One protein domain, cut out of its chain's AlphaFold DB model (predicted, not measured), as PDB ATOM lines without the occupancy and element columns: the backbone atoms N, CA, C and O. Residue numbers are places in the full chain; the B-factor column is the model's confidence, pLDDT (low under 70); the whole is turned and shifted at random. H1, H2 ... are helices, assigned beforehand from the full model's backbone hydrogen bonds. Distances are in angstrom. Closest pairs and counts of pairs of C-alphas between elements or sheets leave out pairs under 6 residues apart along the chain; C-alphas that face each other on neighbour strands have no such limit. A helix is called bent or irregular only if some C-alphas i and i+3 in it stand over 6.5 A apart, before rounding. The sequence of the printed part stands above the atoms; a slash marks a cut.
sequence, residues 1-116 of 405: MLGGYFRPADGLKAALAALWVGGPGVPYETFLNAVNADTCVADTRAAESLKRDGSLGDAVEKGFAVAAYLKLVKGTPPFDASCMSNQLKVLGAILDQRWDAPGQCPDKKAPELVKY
ATOM      1  N   MET A   1      70.298  91.259  92.869       35.66
ATOM      2  CA  MET A   1      69.137  92.165  92.989       35.66
ATOM      3  C   MET A   1      69.457  93.227  94.032       35.66
ATOM      4  O   MET A   1      70.209  92.941  94.956       35.66
ATOM      5  N   LEU A   2      68.983  94.455  93.861       35.56
ATOM      6  CA  LEU A   2      69.087  95.524  94.858       35.56
ATOM      7  C   LEU A   2      67.689  95.705  95.461       35.56
ATOM      8  O   LEU A   2      66.725  95.760  94.708       35.56
ATOM      9  N   GLY A   3      67.568  95.751  96.785       39.16
ATOM     10  CA  GLY A   3      66.302  95.963  97.487       39.16
ATOM     11  C   GLY A   3      66.417  97.211  98.353       39.16
ATOM     12  O   GLY A   3      67.106  97.187  99.368       39.16
ATOM     13  N   GLY A   4      65.805  98.317  97.930       36.88
ATOM     14  CA  GLY A   4      65.723  99.544  98.729       36.88
ATOM     15  C   GLY A   4      64.537  99.518  99.695       36.88
ATOM     16  O   GLY A   4      63.515  98.896  99.410       36.88
ATOM     17  N   TYR A   5      64.657 100.220 100.823       37.81
ATOM     18  CA  TYR A   5      63.531 100.479 101.727       37.81
ATOM     19  C   TYR A   5      62.727 101.686 101.219       37.81
ATOM     20  O   TYR A   5      63.206 102.820 101.230       37.81
ATOM     21  N   PHE A   6      61.494 101.438 100.772       40.16
ATOM     22  CA  PHE A   6      60.500 102.463 100.437       40.16
ATOM     23  C   PHE A   6      59.757 102.869 101.721       40.16
ATOM     24  O   PHE A   6      59.347 101.993 102.485       40.16
ATOM     25  N   ARG A   7      59.587 104.169 102.007       39.53
ATOM     26  CA  ARG A   7      58.828 104.593 103.201       39.53
ATOM     27  C   ARG A   7      57.314 104.358 103.012       39.53
ATOM     28  O   ARG A   7      56.816 104.485 101.892       39.53
ATOM     29  N   PRO A   8      56.559 104.052 104.085       41.62
ATOM     30  CA  PRO A   8      55.231 103.436 103.972       41.62
ATOM     31  C   PRO A   8      54.117 104.327 103.403       41.62
ATOM     32  O   PRO A   8      53.216 103.803 102.761       41.62
ATOM     33  N   ALA A   9      54.145 105.651 103.593       46.22
ATOM     34  CA  ALA A   9      53.004 106.507 103.234       46.22
ATOM     35  C   ALA A   9      52.759 106.630 101.713       46.22
ATOM     36  O   ALA A   9      51.609 106.716 101.283       46.22
ATOM     37  N   ASP A  10      53.815 106.561 100.898       46.12
ATOM     38  CA  ASP A  10      53.716 106.725  99.440       46.12
ATOM     39  C   ASP A  10      53.614 105.378  98.704       46.12
ATOM     40  O   ASP A  10      52.916 105.260  97.697       46.12
ATOM     41  N   GLY A  11      54.235 104.327  99.252       48.16
ATOM     42  CA  GLY A  11      54.117 102.958  98.744       48.16
ATOM     43  C   GLY A  11      52.748 102.343  99.040       48.16
ATOM     44  O   GLY A  11      52.170 101.699  98.171       48.16
ATOM     45  N   LEU A  12      52.176 102.612 100.221       45.03
ATOM     46  CA  LEU A  12      50.837 102.154 100.606       45.03
ATOM     47  C   LEU A  12      49.736 102.834  99.778       45.03
ATOM     48  O   LEU A  12      48.752 102.186  99.443       45.03
ATOM     49  N   LYS A  13      49.910 104.103  99.374       46.38
ATOM     50  CA  LYS A  13      48.996 104.815  98.456       46.38
ATOM     51  C   LYS A  13      49.032 104.253  97.031       46.38
ATOM     52  O   LYS A  13      47.980 104.097  96.414       46.38
ATOM     53  N   ALA A  14      50.217 103.918  96.519       48.53
ATOM     54  CA  ALA A  14      50.369 103.276  95.213       48.53
ATOM     55  C   ALA A  14      49.858 101.823  95.227       48.53
ATOM     56  O   ALA A  14      49.148 101.413  94.310       48.53
ATOM     57  N   ALA A  15      50.132 101.081  96.306       47.00
ATOM     58  CA  ALA A  15      49.620  99.735  96.539       47.00
ATOM     59  C   ALA A  15      48.088  99.720  96.686       47.00
ATOM     60  O   ALA A  15      47.436  98.963  95.983       47.00
ATOM     61  N   LEU A  16      47.478 100.607  97.486       51.00
ATOM     62  CA  LEU A  16      46.011 100.726  97.615       51.00
ATOM     63  C   LEU A  16      45.313 101.019  96.281       51.00
ATOM     64  O   LEU A  16      44.197 100.560  96.056       51.00
ATOM     65  N   ALA A  17      45.974 101.734  95.370       46.84
ATOM     66  CA  ALA A  17      45.439 102.018  94.046       46.84
ATOM     67  C   ALA A  17      45.685 100.863  93.036       46.84
ATOM     68  O   ALA A  17      44.969 100.766  92.034       46.84
ATOM     69  N   ALA A  18      46.675  99.993  93.276       47.97
ATOM     70  CA  ALA A  18      47.005  98.808  92.471       47.97
ATOM     71  C   ALA A  18      46.334  97.505  92.969       47.97
ATOM     72  O   ALA A  18      46.240  96.540  92.215       47.97
ATOM     73  N   LEU A  19      45.823  97.486  94.206       46.78
ATOM     74  CA  LEU A  19      45.237  96.333  94.910       46.78
ATOM     75  C   LEU A  19      43.855  95.871  94.412       46.78
ATOM     76  O   LEU A  19      43.214  95.042  95.054       46.78
ATOM     77  N   TRP A  20      43.390  96.333  93.255       46.72
ATOM     78  CA  TRP A  20      42.185  95.779  92.639       46.72
ATOM     79  C   TRP A  20      42.516  95.226  91.255       46.72
ATOM     80  O   TRP A  20      42.288  95.859  90.225       46.72
ATOM     81  N   VAL A  21      43.087  94.018  91.243       46.47
ATOM     82  CA  VAL A  21      43.107  93.160  90.053       46.47
ATOM     83  C   VAL A  21      41.651  92.799  89.742       46.47
ATOM     84  O   VAL A  21      40.975  92.193  90.569       46.47
ATOM     85  N   GLY A  22      41.150  93.242  88.586       46.31
ATOM     86  CA  GLY A  22      39.717  93.187  88.245       46.31
ATOM     87  C   GLY A  22      38.917  94.454  88.595       46.31
ATOM     88  O   GLY A  22      37.741  94.538  88.253       46.31
ATOM     89  N   GLY A  23      39.552  95.457  89.210       48.31
ATOM     90  CA  GLY A  23      39.062  96.838  89.303       48.31
ATOM     91  C   GLY A  23      39.803  97.781  88.341       48.31
ATOM     92  O   GLY A  23      40.664  97.322  87.591       48.31
ATOM     93  N   PRO A  24      39.543  99.106  88.346       51.00
ATOM     94  CA  PRO A  24      40.066 100.054  87.345       51.00
ATOM     95  C   PRO A  24      41.591 100.336  87.432       51.00
ATOM     96  O   PRO A  24      42.045 101.404  87.029       51.00
ATOM     97  N   GLY A  25      42.397  99.429  88.002       65.88
ATOM     98  CA  GLY A  25      43.824  99.611  88.302       65.88
ATOM     99  C   GLY A  25      44.790  98.885  87.362       65.88
ATOM    100  O   GLY A  25      45.530  99.544  86.642       65.88
ATOM    101  N   VAL A  26      44.813  97.545  87.377       73.88
ATOM    102  CA  VAL A  26      45.729  96.729  86.551       73.88
ATOM    103  C   VAL A  26      44.932  95.650  85.805       73.88
ATOM    104  O   VAL A  26      44.331  94.793  86.461       73.88
ATOM    105  N   PRO A  27      44.901  95.648  84.458       82.88
ATOM    106  CA  PRO A  27      44.166  94.633  83.707       82.88
ATOM    107  C   PRO A  27      44.839  93.260  83.828       82.88
ATOM    108  O   PRO A  27      45.998  93.102  83.442       82.88
ATOM    109  N   TYR A  28      44.099  92.267  84.335       83.19
ATOM    110  CA  TYR A  28      44.617  90.924  84.629       83.19
ATOM    111  C   TYR A  28      45.271  90.263  83.409       83.19
ATOM    112  O   TYR A  28      46.456  89.951  83.448       83.19
ATOM    113  N   GLU A  29      44.533  90.130  82.304       88.25
ATOM    114  CA  GLU A  29      45.021  89.488  81.074       88.25
ATOM    115  C   GLU A  29      46.228  90.212  80.475       88.25
ATOM    116  O   GLU A  29      47.201  89.598  80.041       88.25
ATOM    117  N   THR A  30      46.200  91.544  80.466       89.69
ATOM    118  CA  THR A  30      47.308  92.346  79.940       89.69
ATOM    119  C   THR A  30      48.574  92.142  80.763       89.69
ATOM    120  O   THR A  30      49.655  91.995  80.193       89.69
ATOM    121  N   PHE A  31      48.456  92.105  82.092       90.31
ATOM    122  CA  PHE A  31      49.609  91.914  82.961       90.31
ATOM    123  C   PHE A  31      50.109  90.464  82.960       90.31
ATOM    124  O   PHE A  31      51.315  90.247  82.905       90.31
ATOM    125  N   LEU A  32      49.213  89.474  82.921       91.31
ATOM    126  CA  LEU A  32      49.579  88.063  82.773       91.31
ATOM    127  C   LEU A  32      50.383  87.822  81.486       91.31
ATOM    128  O   LEU A  32      51.443  87.202  81.521       91.31
ATOM    129  N   ASN A  33      49.920  88.367  80.360       95.12
ATOM    130  CA  ASN A  33      50.638  88.274  79.088       95.12
ATOM    131  C   ASN A  33      52.010  88.953  79.145       95.12
ATOM    132  O   ASN A  33      52.972  88.440  78.580       95.12
ATOM    133  N   ALA A  34      52.115  90.081  79.851       95.62
ATOM    134  CA  ALA A  34      53.385  90.761  80.058       95.62
ATOM    135  C   ALA A  34      54.365  89.916  80.891       95.62
ATOM    136  O   ALA A  34      55.523  89.795  80.507       95.62
ATOM    137  N   VAL A  35      53.896  89.287  81.977       94.00
ATOM    138  CA  VAL A  35      54.699  88.358  82.792       94.00
ATOM    139  C   VAL A  35      55.170  87.163  81.961       94.00
ATOM    140  O   VAL A  35      56.341  86.810  82.022       94.00
ATOM    141  N   ASN A  36      54.298  86.578  81.136       94.69
ATOM    142  CA  ASN A  36      54.644  85.434  80.283       94.69
ATOM    143  C   ASN A  36      55.611  85.783  79.138       94.69
ATOM    144  O   ASN A  36      56.320  84.907  78.644       94.69
ATOM    145  N   ALA A  37      55.617  87.038  78.682       96.44
ATOM    146  CA  ALA A  37      56.512  87.524  77.633       96.44
ATOM    147  C   ALA A  37      57.903  87.923  78.157       96.44
ATOM    148  O   ALA A  37      58.825  88.139  77.369       96.44
ATOM    149  N   ASP A  38      58.042  88.053  79.472       97.06
ATOM    150  CA  ASP A  38      59.265  88.444  80.153       97.06
ATOM    151  C   ASP A  38      60.020  87.220  80.690       97.06
ATOM    152  O   ASP A  38      59.458  86.156  80.936       97.06
ATOM    153  N   THR A  39      61.333  87.361  80.876       94.69
ATOM    154  CA  THR A  39      62.193  86.276  81.383       94.69
ATOM    155  C   THR A  39      62.410  86.347  82.893       94.69
ATOM    156  O   THR A  39      63.021  85.448  83.474       94.69
ATOM    157  N   CYS A  40      61.924  87.405  83.543       92.50
ATOM    158  CA  CYS A  40      62.029  87.594  84.983       92.50
ATOM    159  C   CYS A  40      60.842  88.386  85.547       92.50
ATOM    160  O   CYS A  40      60.074  89.009  84.817       92.50
ATOM    161  N   VAL A  41      60.756  88.419  86.874       92.44
ATOM    162  CA  VAL A  41      59.960  89.388  87.636       92.44
ATOM    163  C   VAL A  41      60.866  90.166  88.589       92.44
ATOM    164  O   VAL A  41      62.055  89.866  88.707       92.44
ATOM    165  N   ALA A  42      60.303  91.171  89.260       85.12
ATOM    166  CA  ALA A  42      61.058  92.158  90.030       85.12
ATOM    167  C   ALA A  42      61.949  91.575  91.146       85.12
ATOM    168  O   ALA A  42      63.054  92.078  91.354       85.12
ATOM    169  N   ASP A  43      61.499  90.538  91.861       79.69
ATOM    170  CA  ASP A  43      62.296  89.889  92.906       79.69
ATOM    171  C   ASP A  43      61.996  88.388  93.084       79.69
ATOM    172  O   ASP A  43      61.112  87.812  92.442       79.69
ATOM    173  N   THR A  44      62.767  87.737  93.961       77.81
ATOM    174  CA  THR A  44      62.622  86.308  94.274       77.81
ATOM    175  C   THR A  44      61.252  85.968  94.855       77.81
ATOM    176  O   THR A  44      60.697  84.937  94.497       77.81
ATOM    177  N   ARG A  45      60.679  86.830  95.702       73.38
ATOM    178  CA  ARG A  45      59.373  86.582  96.327       73.38
ATOM    179  C   ARG A  45      58.265  86.575  95.276       73.38
ATOM    180  O   ARG A  45      57.431  85.675  95.279       73.38
ATOM    181  N   ALA A  46      58.290  87.524  94.341       80.44
ATOM    182  CA  ALA A  46      57.372  87.537  93.208       80.44
ATOM    183  C   ALA A  46      57.527  86.275  92.346       80.44
ATOM    184  O   ALA A  46      56.530  85.667  91.955       80.44
ATOM    185  N   ALA A  47      58.765  85.838  92.095       84.69
ATOM    186  CA  ALA A  47      59.024  84.617  91.335       84.69
ATOM    187  C   ALA A  47      58.526  83.354  92.064       84.69
ATOM    188  O   ALA A  47      58.008  82.437  91.430       84.69
ATOM    189  N   GLU A  48      58.676  83.294  93.387       79.81
ATOM    190  CA  GLU A  48      58.205  82.189  94.225       79.81
ATOM    191  C   GLU A  48      56.680  82.127  94.289       79.81
ATOM    192  O   GLU A  48      56.122  81.043  94.137       79.81
ATOM    193  N   SER A  49      55.998  83.265  94.444       76.25
ATOM    194  CA  SER A  49      54.533  83.313  94.419       76.25
ATOM    195  C   SER A  49      53.981  82.840  93.073       76.25
ATOM    196  O   SER A  49      53.151  81.937  93.044       76.25
ATOM    197  N   LEU A  50      54.533  83.318  91.952       84.62
ATOM    198  CA  LEU A  50      54.153  82.827  90.622       84.62
ATOM    199  C   LEU A  50      54.327  81.312  90.473       84.62
ATOM    200  O   LEU A  50      53.450  80.644  89.936       84.62
ATOM    201  N   LYS A  51      55.442  80.759  90.962       85.81
ATOM    202  CA  LYS A  51      55.692  79.310  90.916       85.81
ATOM    203  C   LYS A  51      54.747  78.516  91.812       85.81
ATOM    204  O   LYS A  51      54.394  77.394  91.463       85.81
ATOM    205  N   ARG A  52      54.398  79.061  92.978       83.81
ATOM    206  CA  ARG A  52      53.585  78.378  93.988       83.81
ATOM    207  C   ARG A  52      52.127  78.263  93.557       83.81
ATOM    208  O   ARG A  52      51.543  77.196  93.703       83.81
ATOM    209  N   ASP A  53      51.545  79.359  93.083       82.00
ATOM    210  CA  ASP A  53      50.094  79.466  92.881       82.00
ATOM    211  C   ASP A  53      49.691  80.307  91.658       82.00
ATOM    212  O   ASP A  53      48.502  80.475  91.389       82.00
ATOM    213  N   GLY A  54      50.657  80.824  90.893       83.50
ATOM    214  CA  GLY A  54      50.390  81.680  89.739       83.50
ATOM    215  C   GLY A  54      49.865  83.072  90.100       83.50
ATOM    216  O   GLY A  54      49.432  83.796  89.201       83.50
ATOM    217  N   SER A  55      49.879  83.485  91.377       80.88
ATOM    218  CA  SER A  55      49.377  84.811  91.743       80.88
ATOM    219  C   SER A  55      50.277  85.921  91.200       80.88
ATOM    220  O   SER A  55      51.498  85.922  91.368       80.88
ATOM    221  N   LEU A  56      49.635  86.929  90.609       82.50
ATOM    222  CA  LEU A  56      50.289  88.119  90.067       82.50
ATOM    223  C   LEU A  56      50.491  89.222  91.118       82.50
ATOM    224  O   LEU A  56      51.090  90.244  90.799       82.50
ATOM    225  N   GLY A  57      49.995  89.052  92.351       78.31
ATOM    226  CA  GLY A  57      49.957  90.118  93.360       78.31
ATOM    227  C   GLY A  57      51.340  90.682  93.693       78.31
ATOM    228  O   GLY A  57      51.573  91.878  93.526       78.31
ATOM    229  N   ASP A  58      52.278  89.810  94.076       75.50
ATOM    230  CA  ASP A  58      53.663  90.216  94.351       75.50
ATOM    231  C   ASP A  58      54.347  90.764  93.079       75.50
ATOM    232  O   ASP A  58      55.103  91.729  93.149       75.50
ATOM    233  N   ALA A  59      54.057  90.211  91.894       84.12
ATOM    234  CA  ALA A  59      54.627  90.701  90.635       84.12
ATOM    235  C   ALA A  59      54.162  92.132  90.297       84.12
ATOM    236  O   ALA A  59      54.973  92.956  89.871       84.12
ATOM    237  N   VAL A  60      52.886  92.456  90.543       81.94
ATOM    238  CA  VAL A  60      52.337  93.814  90.400       81.94
ATOM    239  C   VAL A  60      52.983  94.761  91.409       81.94
ATOM    240  O   VAL A  60      53.512  95.803  91.019       81.94
ATOM    241  N   GLU A  61      52.965  94.406  92.696       77.75
ATOM    242  CA  GLU A  61      53.478  95.260  93.773       77.75
ATOM    243  C   GLU A  61      54.958  95.600  93.554       77.75
ATOM    244  O   GLU A  61      55.352  96.771  93.523       77.75
ATOM    245  N   LYS A  62      55.788  94.572  93.352       81.06
ATOM    246  CA  LYS A  62      57.233  94.735  93.189       81.06
ATOM    247  C   LYS A  62      57.579  95.361  91.842       81.06
ATOM    248  O   LYS A  62      58.495  96.178  91.769       81.06
ATOM    249  N   GLY A  63      56.816  95.066  90.790       86.56
ATOM    250  CA  GLY A  63      56.995  95.706  89.492       86.56
ATOM    251  C   GLY A  63      56.713  97.211  89.519       86.56
ATOM    252  O   GLY A  63      57.462  97.976  88.911       86.56
ATOM    253  N   PHE A  64      55.706  97.664  90.275       83.12
ATOM    254  CA  PHE A  64      55.452  99.096  90.462       83.12
ATOM    255  C   PHE A  64      56.589  99.784  91.212       83.12
ATOM    256  O   PHE A  64      56.946 100.909  90.865       83.12
ATOM    257  N   ALA A  65      57.194  99.114  92.198       78.69
ATOM    258  CA  ALA A  65      58.365  99.643  92.891       78.69
ATOM    259  C   ALA A  65      59.548  99.849  91.927       78.69
ATOM    260  O   ALA A  65      60.180 100.906  91.950       78.69
ATOM    261  N   VAL A  66      59.804  98.887  91.029       83.88
ATOM    262  CA  VAL A  66      60.834  99.016  89.982       83.88
ATOM    263  C   VAL A  66      60.490 100.149  89.011       83.88
ATOM    264  O   VAL A  66      61.339 101.000  88.749       83.88
ATOM    265  N   ALA A  67      59.249 100.220  88.519       87.00
ATOM    266  CA  ALA A  67      58.803 101.275  87.606       87.00
ATOM    267  C   ALA A  67      58.937 102.680  88.227       87.00
ATOM    268  O   ALA A  67      59.462 103.596  87.593       87.00
ATOM    269  N   ALA A  68      58.531 102.842  89.490       80.38
ATOM    270  CA  ALA A  68      58.669 104.097  90.225       80.38
ATOM    271  C   ALA A  68      60.134 104.483  90.439       80.38
ATOM    272  O   ALA A  68      60.497 105.647  90.266       80.38
ATOM    273  N   TYR A  69      60.992 103.510  90.750       80.81
ATOM    274  CA  TYR A  69      62.423 103.747  90.888       80.81
ATOM    275  C   TYR A  69      63.054 104.244  89.583       80.81
ATOM    276  O   TYR A  69      63.741 105.267  89.581       80.81
ATOM    277  N   LEU A  70      62.784 103.556  88.469       85.44
ATOM    278  CA  LEU A  70      63.300 103.924  87.146       85.44
ATOM    279  C   LEU A  70      62.819 105.309  86.698       85.44
ATOM    280  O   LEU A  70      63.542 106.009  85.996       85.44
ATOM    281  N   LYS A  71      61.628 105.734  87.136       82.94
ATOM    282  CA  LYS A  71      61.108 107.084  86.886       82.94
ATOM    283  C   LYS A  71      61.795 108.167  87.730       82.94
ATOM    284  O   LYS A  71      61.910 109.309  87.291       82.94
ATOM    285  N   LEU A  72      62.231 107.833  88.945       77.69
ATOM    286  CA  LEU A  72      62.852 108.772  89.885       77.69
ATOM    287  C   LEU A  72      64.355 108.964  89.653       77.69
ATOM    288  O   LEU A  72      64.879 110.057  89.879       77.69
ATOM    289  N   VAL A  73      65.058 107.917  89.226       77.50
ATOM    290  CA  VAL A  73      66.511 107.957  89.042       77.50
ATOM    291  C   VAL A  73      66.874 108.448  87.650       77.50
ATOM    292  O   VAL A  73      66.568 107.821  86.642       77.50
ATOM    293  N   LYS A  74      67.583 109.578  87.598       73.00
ATOM    294  CA  LYS A  74      68.164 110.110  86.363       73.00
ATOM    295  C   LYS A  74      69.507 109.421  86.100       73.00
ATOM    296  O   LYS A  74      70.406 109.520  86.929       73.00
ATOM    297  N   GLY A  75      69.652 108.771  84.946       78.81
ATOM    298  CA  GLY A  75      70.889 108.099  84.524       78.81
ATOM    299  C   GLY A  75      70.753 106.577  84.465       78.81
ATOM    300  O   GLY A  75      69.660 106.057  84.261       78.81
ATOM    301  N   THR A  76      71.870 105.864  84.613       78.12
ATOM    302  CA  THR A  76      71.889 104.395  84.574       78.12
ATOM    303  C   THR A  76      71.509 103.836  85.949       78.12
ATOM    304  O   THR A  76      72.259 104.053  86.904       78.12
ATOM    305  N   PRO A  77      70.373 103.128  86.090       81.00
ATOM    306  CA  PRO A  77      70.009 102.492  87.348       81.00
ATOM    307  C   PRO A  77      71.057 101.430  87.726       81.00
ATOM    308  O   PRO A  77      71.636 100.790  86.849       81.00
ATOM    309  N   PRO A  78      71.295 101.184  89.022       76.88
ATOM    310  CA  PRO A  78      72.301 100.219  89.473       76.88
ATOM    311  C   PRO A  78      71.829  98.752  89.362       76.88
ATOM    312  O   PRO A  78      72.429  97.848  89.943       76.88
ATOM    313  N   PHE A  79      70.745  98.501  88.626       80.06
ATOM    314  CA  PHE A  79      70.220  97.179  88.309       80.06
ATOM    315  C   PHE A  79      69.741  97.137  86.854       80.06
ATOM    316  O   PHE A  79      69.349  98.161  86.294       80.06
ATOM    317  N   ASP A  80      69.732  95.942  86.268       87.12
ATOM    318  CA  ASP A  80      69.121  95.687  84.967       87.12
ATOM    319  C   ASP A  80      67.707  95.124  85.164       87.12
ATOM    320  O   ASP A  80      67.526  94.116  85.846       87.12
ATOM    321  N   ALA A  81      66.713  95.796  84.583       90.12
ATOM    322  CA  ALA A  81      65.315  95.368  84.580       90.12
ATOM    323  C   ALA A  81      64.801  95.048  83.163       90.12
ATOM    324  O   ALA A  81      63.595  94.919  82.950       90.12
ATOM    325  N   SER A  82      65.701  94.909  82.184       92.94
ATOM    326  CA  SER A  82      65.361  94.578  80.795       92.94
ATOM    327  C   SER A  82      64.606  93.252  80.669       92.94
ATOM    328  O   SER A  82      63.720  93.123  79.824       92.94
ATOM    329  N   CYS A  83      64.881  92.300  81.562       94.94
ATOM    330  CA  CYS A  83      64.210  91.005  81.604       94.94
ATOM    331  C   CYS A  83      62.714  91.084  81.955       94.94
ATOM    332  O   CYS A  83      62.004  90.120  81.691       94.94
ATOM    333  N   MET A  84      62.242  92.212  82.509       95.69
ATOM    334  CA  MET A  84      60.831  92.476  82.829       95.69
ATOM    335  C   MET A  84      60.245  93.657  82.028       95.69
ATOM    336  O   MET A  84      59.395  94.415  82.503       95.69
ATOM    337  N   SER A  85      60.756  93.881  80.815       96.56
ATOM    338  CA  SER A  85      60.413  95.058  80.012       96.56
ATOM    339  C   SER A  85      58.925  95.163  79.664       96.56
ATOM    340  O   SER A  85      58.403  96.276  79.571       96.56
ATOM    341  N   ASN A  86      58.220  94.045  79.475       97.56
ATOM    342  CA  ASN A  86      56.799  94.068  79.142       97.56
ATOM    343  C   ASN A  86      55.955  94.409  80.370       97.56
ATOM    344  O   ASN A  86      55.046  95.236  80.269       97.56
ATOM    345  N   GLN A  87      56.299  93.870  81.542       95.44
ATOM    346  CA  GLN A  87      55.699  94.265  82.819       95.44
ATOM    347  C   GLN A  87      55.888  95.764  83.066       95.44
ATOM    348  O   GLN A  87      54.928  96.464  83.386       95.44
ATOM    349  N   LEU A  88      57.102  96.287  82.854       93.81
ATOM    350  CA  LEU A  88      57.399  97.709  83.047       93.81
ATOM    351  C   LEU A  88      56.632  98.624  82.088       93.81
ATOM    352  O   LEU A  88      56.267  99.724  82.492       93.81
ATOM    353  N   LYS A  89      56.329  98.191  80.857       94.56
ATOM    354  CA  LYS A  89      55.461  98.961  79.945       94.56
ATOM    355  C   LYS A  89      54.047  99.109  80.505       94.56
ATOM    356  O   LYS A  89      53.494 100.205  80.475       94.56
ATOM    357  N   VAL A  90      53.473  98.023  81.031       91.25
ATOM    358  CA  VAL A  90      52.119  98.032  81.613       91.25
ATOM    359  C   VAL A  90      52.086  98.896  82.871       91.25
ATOM    360  O   VAL A  90      51.270  99.811  82.981       91.25
ATOM    361  N   LEU A  91      52.994  98.636  83.812       87.62
ATOM    362  CA  LEU A  91      53.008  99.318  85.105       87.62
ATOM    363  C   LEU A  91      53.463 100.772  84.977       87.62
ATOM    364  O   LEU A  91      52.911 101.635  85.651       87.62
ATOM    365  N   GLY A  92      54.405 101.067  84.079       87.00
ATOM    366  CA  GLY A  92      54.846 102.426  83.771       87.00
ATOM    367  C   GLY A  92      53.704 103.301  83.261       87.00
ATOM    368  O   GLY A  92      53.496 104.385  83.792       87.00
ATOM    369  N   ALA A  93      52.887 102.803  82.327       86.94
ATOM    370  CA  ALA A  93      51.734 103.548  81.821       86.94
ATOM    371  C   ALA A  93      50.703 103.868  82.923       86.94
ATOM    372  O   ALA A  93      50.167 104.975  82.979       86.94
ATOM    373  N   ILE A  94      50.446 102.915  83.824       81.31
ATOM    374  CA  ILE A  94      49.535 103.109  84.964       81.31
ATOM    375  C   ILE A  94      50.137 104.090  85.978       81.31
ATOM    376  O   ILE A  94      49.438 104.953  86.513       81.31
ATOM    377  N   LEU A  95      51.441 103.971  86.232       78.38
ATOM    378  CA  LEU A  95      52.180 104.869  87.103       78.38
ATOM    379  C   LEU A  95      52.153 106.298  86.552       78.38
ATOM    380  O   LEU A  95      51.869 107.214  87.309       78.38
ATOM    381  N   ASP A  96      52.381 106.505  85.256       78.88
ATOM    382  CA  ASP A  96      52.390 107.825  84.618       78.88
ATOM    383  C   ASP A  96      51.060 108.565  84.787       78.88
ATOM    384  O   ASP A  96      51.054 109.741  85.152       78.88
ATOM    385  N   GLN A  97      49.936 107.861  84.633       74.62
ATOM    386  CA  GLN A  97      48.598 108.437  84.814       74.62
ATOM    387  C   GLN A  97      48.344 108.963  86.234       74.62
ATOM    388  O   GLN A  97      47.534 109.869  86.419       74.62
ATOM    389  N   ARG A  98      49.000 108.384  87.246       69.31
ATOM    390  CA  ARG A  98      48.712 108.649  88.665       69.31
ATOM    391  C   ARG A  98      49.796 109.472  89.348       69.31
ATOM    392  O   ARG A  98      49.507 110.330  90.172       69.31
ATOM    393  N   TRP A  99      51.049 109.227  88.991       68.31
ATOM    394  CA  TRP A  99      52.225 109.846  89.589       68.31
ATOM    395  C   TRP A  99      52.345 111.330  89.231       68.31
ATOM    396  O   TRP A  99      52.815 112.116  90.053       68.31
ATOM    397  N   ASP A 100      51.912 111.733  88.033       62.28
ATOM    398  CA  ASP A 100      52.026 113.114  87.540       62.28
ATOM    399  C   ASP A 100      50.725 113.927  87.654       62.28
ATOM    400  O   ASP A 100      50.664 115.073  87.210       62.28
ATOM    401  N   ALA A 101      49.699 113.376  88.313       63.16
ATOM    402  CA  ALA A 101      48.461 114.092  88.594       63.16
ATOM    403  C   ALA A 101      48.696 115.256  89.591       63.16
ATOM    404  O   ALA A 101      49.363 115.066  90.621       63.16
ATOM    405  N   PRO A 102      48.148 116.464  89.339       53.12
ATOM    406  CA  PRO A 102      48.306 117.613  90.230       53.12
ATOM    407  C   PRO A 102      47.866 117.305  91.671       53.12
ATOM    408  O   PRO A 102      46.756 116.833  91.903       53.12
ATOM    409  N   GLY A 103      48.736 117.593  92.648       57.28
ATOM    410  CA  GLY A 103      48.433 117.483  94.081       57.28
ATOM    411  C   GLY A 103      48.583 116.094  94.723       57.28
ATOM    412  O   GLY A 103      48.232 115.960  95.892       57.28
ATOM    413  N   GLN A 104      49.090 115.067  94.021       57.91
ATOM    414  CA  GLN A 104      48.988 113.681  94.519       57.91
ATOM    415  C   GLN A 104      50.251 113.023  95.116       57.91
ATOM    416  O   GLN A 104      50.078 112.069  95.867       57.91
ATOM    417  N   CYS A 105      51.473 113.543  94.929       55.50
ATOM    418  CA  CYS A 105      52.683 113.033  95.611       55.50
ATOM    419  C   CYS A 105      53.729 114.152  95.810       55.50
ATOM    420  O   CYS A 105      54.505 114.409  94.884       55.50
ATOM    421  N   PRO A 106      53.759 114.843  96.967       53.06
ATOM    422  CA  PRO A 106      54.669 115.969  97.196       53.06
ATOM    423  C   PRO A 106      56.144 115.560  97.385       53.06
ATOM    424  O   PRO A 106      57.025 116.359  97.081       53.06
ATOM    425  N   ASP A 107      56.436 114.313  97.780       58.59
ATOM    426  CA  ASP A 107      57.787 113.871  98.171       58.59
ATOM    427  C   ASP A 107      58.370 112.773  97.259       58.59
ATOM    428  O   ASP A 107      58.737 111.676  97.680       58.59
ATOM    429  N   LYS A 108      58.510 113.089  95.966       65.25
ATOM    430  CA  LYS A 108      59.099 112.214  94.931       65.25
ATOM    431  C   LYS A 108      60.627 112.087  95.075       65.25
ATOM    432  O   LYS A 108      61.377 112.642  94.274       65.25
ATOM    433  N   LYS A 109      61.111 111.368  96.091       63.38
ATOM    434  CA  LYS A 109      62.544 111.063  96.272       63.38
ATOM    435  C   LYS A 109      62.821 109.595  95.974       63.38
ATOM    436  O   LYS A 109      62.143 108.718  96.500       63.38
ATOM    437  N   ALA A 110      63.828 109.329  95.139       61.72
ATOM    438  CA  ALA A 110      64.303 107.966  94.921       61.72
ATOM    439  C   ALA A 110      64.767 107.373  96.264       61.72
ATOM    440  O   ALA A 110      65.539 108.034  96.966       61.72
ATOM    441  N   PRO A 111      64.325 106.159  96.639       62.03
ATOM    442  CA  PRO A 111      64.893 105.477  97.791       62.03
ATOM    443  C   PRO A 111      66.360 105.137  97.512       62.03
ATOM    444  O   PRO A 111      66.758 104.911  96.366       62.03
ATOM    445  N   GLU A 112      67.174 105.054  98.557       63.25
ATOM    446  CA  GLU A 112      68.507 104.475  98.424       63.25
ATOM    447  C   GLU A 112      68.372 102.964  98.197       63.25
ATOM    448  O   GLU A 112      67.679 102.260  98.940       63.25
ATOM    449  N   LEU A 113      69.011 102.454  97.143       60.91
ATOM    450  CA  LEU A 113      69.032 101.022  96.889       60.91
ATOM    451  C   LEU A 113      70.144 100.366  97.676       60.91
ATOM    452  O   LEU A 113      71.326 100.571  97.408       60.91
ATOM    453  N   VAL A 114      69.747  99.493  98.589       60.16
ATOM    454  CA  VAL A 114      70.681  98.652  99.317       60.16
ATOM    455  C   VAL A 114      70.866  97.357  98.533       60.16
ATOM    456  O   VAL A 114      69.924  96.800  97.962       60.16
ATOM    457  N   LYS A 115      72.100  96.851  98.471       63.94
ATOM    458  CA  LYS A 115      72.370  95.536  97.884       63.94
ATOM    459  C   LYS A 115      71.553  94.480  98.619       63.94
ATOM    460  O   LYS A 115      71.716  94.336  99.828       63.94
ATOM    461  N   TYR A 116      70.690  93.752  97.900       68.94
ATOM    462  CA  TYR A 116      69.961  92.647  98.512       68.94
ATOM    463  C   TYR A 116      70.980  91.613  98.967       68.94
ATOM    464  O   TYR A 116      71.824  91.159  98.190       68.94
TER     465      TYR A 116
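This is residues 1 to 116 of the 405 residues of an uncharacterized protein of Ajellomyces dermatitidis (strain ATCC 18188 / CBS 674.68) (UniProt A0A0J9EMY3). One helix, H4, runs through the middle of the domain, with H5 crossing it nearly at a right angle and H1 packing on it by residues 60 to 65 of H4. H3 folds back on residues 57 to 62 of H4 as a short helical hairpin, and H2 packs on H5 with residues 84 to 90 of H5. The last residues, 100 to 116, have no named element and run outside the helices until the last printed C-alpha is 5.6 A from the first. The printed part has 116 residues, 65 of them in five named helices, H1 to H5 in chain order, with no named strand; the class is all helix. The whole is compact, with a radius of gyration of the C-alphas of 13.5 A and spans of 36 by 33 by 22 A.

H1, residues 8 to 18, touches the hub H4, residues 57 to 72, at a steep tilt of 60 degrees, opposite ways; the closest C-alphas are those of Ala 15 and Glu 61, 6.5 A apart. H2, residues 28 to 37, touches H5, residues 82 to 99, at a shallow tilt of 31 degrees, opposite ways, with the C-alphas of Ala 34 and Asn 86 closest at 4.8 A. H3, residues 44 to 53, and H4 form a hairpin over a tight link; they touch at a shallow tilt of 27 degrees, with the C-alphas of Ala 46 and Asp 58 closest at 4.7 A. H4 touches H5 about perpendicular, at 76 degrees, with residues 87 to 95 of H5 alone; the C-alphas of Ala 67 and Gly 92 are closest at 5.6 A. H1 and H5 are near each other, as are H2 and H4, while H3 is apart from H1 and from H5. Every O i to N i+4 pair is within hydrogen-bond range in H2, H3 and H4; the count is 6 of 7 in H1 and 11 of 14 in H5.

H1 begins at C-alpha 8, (55.231, 103.436, 103.972). H4 is 22.9 A from first to last C-alpha and H5 22.0 A; H1, H2 and H3 measure 14.9, 14.2 and 14.3 A. H5 is irregular, with C-alphas 83 and 86 8.4 A apart, and has a kink of 53 degrees near residue 89. It ends at C-alpha 99, (52.225, 109.846, 89.589).

The C-alphas farthest apart are those of Arg 52 and Pro 102, 39.8 A. The printed part has no cut and no long link between helices. Its mean pLDDT is 72.6, and residues 1 to 25 and 98 to 116 are under 70.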